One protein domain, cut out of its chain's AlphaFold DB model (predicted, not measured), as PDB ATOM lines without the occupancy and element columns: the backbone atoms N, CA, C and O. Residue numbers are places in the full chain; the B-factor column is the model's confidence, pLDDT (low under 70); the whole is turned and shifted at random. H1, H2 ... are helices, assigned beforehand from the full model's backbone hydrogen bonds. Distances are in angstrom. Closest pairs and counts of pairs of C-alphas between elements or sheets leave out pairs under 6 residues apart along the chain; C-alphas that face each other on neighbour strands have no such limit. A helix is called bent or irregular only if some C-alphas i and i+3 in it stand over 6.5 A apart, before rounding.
ATOM      1  N   SER A   5      36.704  -5.884 -29.027       82.44
ATOM      2  CA  SER A   5      37.428  -7.148 -28.868       82.44
ATOM      3  C   SER A   5      36.498  -8.358 -28.770       82.44
ATOM      4  O   SER A   5      36.838  -9.408 -29.296       82.44
ATOM      5  N   GLY A   6      35.326  -8.199 -28.148       83.69
ATOM      6  CA  GLY A   6      34.300  -9.246 -28.047       83.69
ATOM      7  C   GLY A   6      33.229  -9.182 -29.140       83.69
ATOM      8  O   GLY A   6      32.240  -9.903 -29.060       83.69
ATOM      9  N   ALA A   7      33.380  -8.291 -30.123       88.12
ATOM     10  CA  ALA A   7      32.403  -8.112 -31.189       88.12
ATOM     11  C   ALA A   7      32.335  -9.360 -32.075       88.12
ATOM     12  O   ALA A   7      33.337  -9.751 -32.686       88.12
ATOM     13  N   ILE A   8      31.144  -9.952 -32.178       89.81
ATOM     14  CA  ILE A   8      30.895 -11.112 -33.039       89.81
ATOM     15  C   ILE A   8      31.037 -10.730 -34.526       89.81
ATOM     16  O   ILE A   8      30.871  -9.559 -34.881       89.81
ATOM     17  N   PRO A   9      31.305 -11.688 -35.432       89.81
ATOM     18  CA  PRO A   9      31.516 -11.401 -36.853       89.81
ATOM     19  C   PRO A   9      30.403 -10.568 -37.509       89.81
ATOM     20  O   PRO A   9      30.701  -9.662 -38.284       89.81
ATOM     21  N   ASN A  10      29.141 -10.791 -37.129       89.81
ATOM     22  CA  ASN A  10      27.999 -10.029 -37.643       89.81
ATOM     23  C   ASN A  10      28.088  -8.524 -37.347       89.81
ATOM     24  O   ASN A  10      27.714  -7.719 -38.195       89.81
ATOM     25  N   GLU A  11      28.627  -8.122 -36.191       90.94
ATOM     26  CA  GLU A  11      28.857  -6.701 -35.889       90.94
ATOM     27  C   GLU A  11      29.946  -6.113 -36.793       90.94
ATOM     28  O   GLU A  11      29.865  -4.966 -37.214       90.94
ATOM     29  N   LYS A  12      30.950  -6.908 -37.174       89.62
ATOM     30  CA  LYS A  12      32.015  -6.453 -38.079       89.62
ATOM     31  C   LYS A  12      31.527  -6.309 -39.528       89.62
ATOM     32  O   LYS A  12      32.091  -5.495 -40.257       89.62
ATOM     33  N   ILE A  13      30.479  -7.036 -39.927       92.38
ATOM     34  CA  ILE A  13      29.812  -6.868 -41.231       92.38
ATOM     35  C   ILE A  13      29.074  -5.527 -41.291       92.38
ATOM     36  O   ILE A  13      29.201  -4.810 -42.278       92.38
ATOM     37  N   THR A  14      28.352  -5.133 -40.234       92.62
ATOM     38  CA  THR A  14      27.640  -3.835 -40.222       92.62
ATOM     39  C   THR A  14      28.586  -2.635 -40.241       92.62
ATOM     40  O   THR A  14      28.180  -1.530 -40.591       92.62
ATOM     41  N   TRP A  15      29.857  -2.853 -39.902       94.44
ATOM     42  CA  TRP A  15      30.926  -1.861 -39.996       94.44
ATOM     43  C   TRP A  15      31.698  -1.904 -41.321       94.44
ATOM     44  O   TRP A  15      32.721  -1.232 -41.424       94.44
ATOM     45  N   ASP A  16      31.260  -2.717 -42.287       91.31
ATOM     46  CA  ASP A  16      31.913  -2.918 -43.591       91.31
ATOM     47  C   ASP A  16      33.378  -3.403 -43.485       91.31
ATOM     48  O   ASP A  16      34.214  -3.177 -44.357       91.31
ATOM     49  N   LYS A  17      33.720  -4.085 -42.379       92.62
ATOM     50  CA  LYS A  17      35.059  -4.669 -42.151       92.62
ATOM     51  C   LYS A  17      35.175  -6.109 -42.646       92.62
ATOM     52  O   LYS A  17      36.284  -6.604 -42.824       92.62
ATOM     53  N   LEU A  18      34.044  -6.787 -42.822       93.38
ATOM     54  CA  LEU A  18      33.929  -8.138 -43.362       93.38
ATOM     55  C   LEU A  18      32.797  -8.161 -44.387       93.38
ATOM     56  O   LEU A  18      31.795  -7.468 -44.215       93.38
ATOM     57  N   ARG A  19      32.937  -8.987 -45.425       95.25
ATOM     58  CA  ARG A  19      31.842  -9.233 -46.365       95.25
ATOM     59  C   ARG A  19      30.808 -10.164 -45.738       95.25
ATOM     60  O   ARG A  19      31.145 -11.003 -44.905       95.25
ATOM     61  N   ALA A  20      29.558 -10.030 -46.171       93.56
ATOM     62  CA  ALA A  20      28.449 -10.833 -45.662       93.56
ATOM     63  C   ALA A  20      28.551 -12.329 -46.016       93.56
ATOM     64  O   ALA A  20      27.962 -13.159 -45.330       93.56
ATOM     65  N   ASP A  21      29.286 -12.674 -47.073       95.31
ATOM     66  CA  ASP A  21      29.488 -14.043 -47.552       95.31
ATOM     67  C   ASP A  21      30.730 -14.727 -46.956       95.31
ATOM     68  O   ASP A  21      30.928 -15.922 -47.172       95.31
ATOM     69  N   THR A  22      31.558 -14.008 -46.191       94.56
ATOM     70  CA  THR A  22      32.758 -14.571 -45.564       94.56
ATOM     71  C   THR A  22      32.376 -15.604 -44.491       94.56
ATOM     72  O   THR A  22      31.750 -15.233 -43.495       94.56
ATOM     73  N   PRO A  23      32.802 -16.881 -44.603       94.25
ATOM     74  CA  PRO A  23      32.616 -17.858 -43.533       94.25
ATOM     75  C   PRO A  23      33.354 -17.414 -42.264       94.25
ATOM     76  O   PRO A  23      34.535 -17.069 -42.317       94.25
ATOM     77  N   SER A  24      32.677 -17.434 -41.117       92.75
ATOM     78  CA  SER A  24      33.237 -16.957 -39.848       92.75
ATOM     79  C   SER A  24      32.978 -17.932 -38.704       92.75
ATOM     80  O   SER A  24      31.850 -18.391 -38.532       92.75
ATOM     81  N   PHE A  25      34.001 -18.176 -37.886       92.69
ATOM     82  CA  PHE A  25      33.946 -19.041 -36.707       92.69
ATOM     83  C   PHE A  25      34.604 -18.324 -35.525       92.69
ATOM     84  O   PHE A  25      35.599 -17.623 -35.710       92.69
ATOM     85  N   VAL A  26      34.061 -18.497 -34.319       93.38
ATOM     86  CA  VAL A  26      34.614 -17.928 -33.080       93.38
ATOM     87  C   VAL A  26      34.905 -19.067 -32.110       93.38
ATOM     88  O   VAL A  26      34.037 -19.902 -31.861       93.38
ATOM     89  N   ILE A  27      36.130 -19.108 -31.585       94.38
ATOM     90  CA  ILE A  27      36.560 -20.074 -30.571       94.38
ATOM     91  C   ILE A  27      36.739 -19.307 -29.260       94.38
ATOM     92  O   ILE A  27      37.715 -18.582 -29.090       94.38
ATOM     93  N   GLU A  28      35.791 -19.472 -28.341       95.06
ATOM     94  CA  GLU A  28      35.792 -18.825 -27.023       95.06
ATOM     95  C   GLU A  28      36.658 -19.627 -26.034       95.06
ATOM     96  O   GLU A  28      36.156 -20.332 -25.156       95.06
ATOM     97  N   SER A  29      37.981 -19.596 -26.224       95.69
ATOM     98  CA  SER A  29      38.960 -20.292 -25.378       95.69
ATOM     99  C   SER A  29      40.304 -19.558 -25.347       95.69
ATOM    100  O   SER A  29      40.568 -18.697 -26.187       95.69
ATOM    101  N   ASP A  30      41.167 -19.898 -24.387       97.19
ATOM    102  CA  ASP A  30      42.506 -19.315 -24.283       97.19
ATOM    103  C   ASP A  30      43.361 -19.696 -25.504       97.19
ATOM    104  O   ASP A  30      43.513 -20.875 -25.845       97.19
ATOM    105  N   ALA A  31      43.947 -18.687 -26.152       96.94
ATOM    106  CA  ALA A  31      44.762 -18.856 -27.349       96.94
ATOM    107  C   ALA A  31      45.962 -19.792 -27.130       96.94
ATOM    108  O   ALA A  31      46.351 -20.504 -28.056       96.94
ATOM    109  N   THR A  32      46.525 -19.840 -25.918       97.62
ATOM    110  CA  THR A  32      47.658 -20.716 -25.576       97.62
ATOM    111  C   THR A  32      47.289 -22.200 -25.592       97.62
ATOM    112  O   THR A  32      48.167 -23.038 -25.781       97.62
ATOM    113  N   ILE A  33      45.999 -22.529 -25.466       97.50
ATOM    114  CA  ILE A  33      45.482 -23.897 -25.563       97.50
ATOM    115  C   ILE A  33      45.135 -24.224 -27.016       97.50
ATOM    116  O   ILE A  33      45.537 -25.267 -27.532       97.50
ATOM    117  N   VAL A  34      44.387 -23.345 -27.692       97.94
ATOM    118  CA  VAL A  34      43.804 -23.674 -29.006       97.94
ATOM    119  C   VAL A  34      44.743 -23.427 -30.183       97.94
ATOM    120  O   VAL A  34      44.710 -24.193 -31.145       97.94
ATOM    121  N   ALA A  35      45.606 -22.407 -30.133       97.12
ATOM    122  CA  ALA A  35      46.480 -22.084 -31.262       97.12
ATOM    123  C   ALA A  35      47.471 -23.218 -31.599       97.12
ATOM    124  O   ALA A  35      47.561 -23.562 -32.780       97.12
ATOM    125  N   PRO A  36      48.143 -23.879 -30.628       97.62
ATOM    126  CA  PRO A  36      49.022 -25.009 -30.933       97.62
ATOM    127  C   PRO A  36      48.295 -26.178 -31.612       97.62
ATOM    128  O   PRO A  36      48.822 -26.751 -32.561       97.62
ATOM    129  N   LEU A  37      47.068 -26.498 -31.178       97.38
ATOM    130  CA  LEU A  37      46.259 -27.574 -31.769       97.38
ATOM    131  C   LEU A  37      45.879 -27.264 -33.222       97.38
ATOM    132  O   LEU A  37      45.975 -28.131 -34.091       97.38
ATOM    133  N   MET A  38      45.483 -26.018 -33.495       97.25
ATOM    134  CA  MET A  38      45.145 -25.565 -34.845       97.25
ATOM    135  C   MET A  38      46.362 -25.602 -35.771       97.25
ATOM    136  O   MET A  38      46.249 -26.055 -36.909       97.25
ATOM    137  N   PHE A  39      47.531 -25.166 -35.292       96.50
ATOM    138  CA  PHE A  39      48.763 -25.205 -36.081       96.50
ATOM    139  C   PHE A  39      49.225 -26.635 -36.358       96.50
ATOM    140  O   PHE A  39      49.552 -26.935 -37.503       96.50
ATOM    141  N   ALA A  40      49.164 -27.531 -35.370       97.31
ATOM    142  CA  ALA A  40      49.474 -28.945 -35.577       97.31
ATOM    143  C   ALA A  40      48.561 -29.574 -36.646       97.31
ATOM    144  O   ALA A  40      49.041 -30.235 -37.563       97.31
ATOM    145  N   TYR A  41      47.248 -29.318 -36.578       96.88
ATOM    146  CA  TYR A  41      46.284 -29.917 -37.505       96.88
ATOM    147  C   TYR A  41      46.344 -29.332 -38.924       96.88
ATOM    148  O   TYR A  41      46.261 -30.070 -39.902       96.88
ATOM    149  N   ILE A  42      46.461 -28.006 -39.053       96.75
ATOM    150  CA  ILE A  42      46.363 -27.317 -40.351       96.75
ATOM    151  C   ILE A  42      47.724 -27.225 -41.041       96.75
ATOM    152  O   ILE A  42      47.806 -27.380 -42.257       96.75
ATOM    153  N   LEU A  43      48.778 -26.929 -40.279       96.94
ATOM    154  CA  LEU A  43      50.113 -26.661 -40.819       96.94
ATOM    155  C   LEU A  43      51.043 -27.881 -40.736       96.94
ATOM    156  O   LEU A  43      52.123 -27.837 -41.317       96.94
ATOM    157  N   GLY A  44      50.633 -28.959 -40.055       88.31
ATOM    158  CA  GLY A  44      51.431 -30.181 -39.905       88.31
ATOM    159  C   GLY A  44      52.681 -29.989 -39.044       88.31
ATOM    160  O   GLY A  44      53.727 -30.547 -39.370       88.31
TER     161      GLY A  44
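What this domain is: This is residues 5 to 44 of the 45 residues of the protein "Deoxyhypusine synthase" of Verrucomicrobiales bacterium (UniProt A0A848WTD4). A short helix, H1, lies at one end of a flat, open shape, and a longer helix, H2, sticks out free at the other, with a long unnamed link strung between them. The printed part has 40 residues with two named helices, H1 then H2, and no named strand; its class is all helix, though under half of the residues, 19, are in named elements. It is only just loose, close to extended, with a radius of gyration of the C-alphas of 12.9 A and spans of 34 by 20 by 11 A.

Where its parts are: H1 is residues 9 to 14, beginning at C-alpha 9 (31.516, -11.401, -36.853). H2 is residues 31 to 43, 16.5 A long, ending at C-alpha 43 (50.113, -26.661, -40.819). H2 is only just irregular: C-alphas 33 and 36 are 6.53 A apart.

How they stand to each other: H1 and H2 are apart. Residues 29 to 44 stand free. Every O i to N i+4 pair is within hydrogen-bond range in H1, and 7 of 9 in H2.

The domain as a whole: The C-alphas farthest apart, of Thr 14 and Gly 44, are 35.5 A apart. The link, residues 15 to 30, is long. The printed part has no cut, and no printed residue is under 70 in pLDDT.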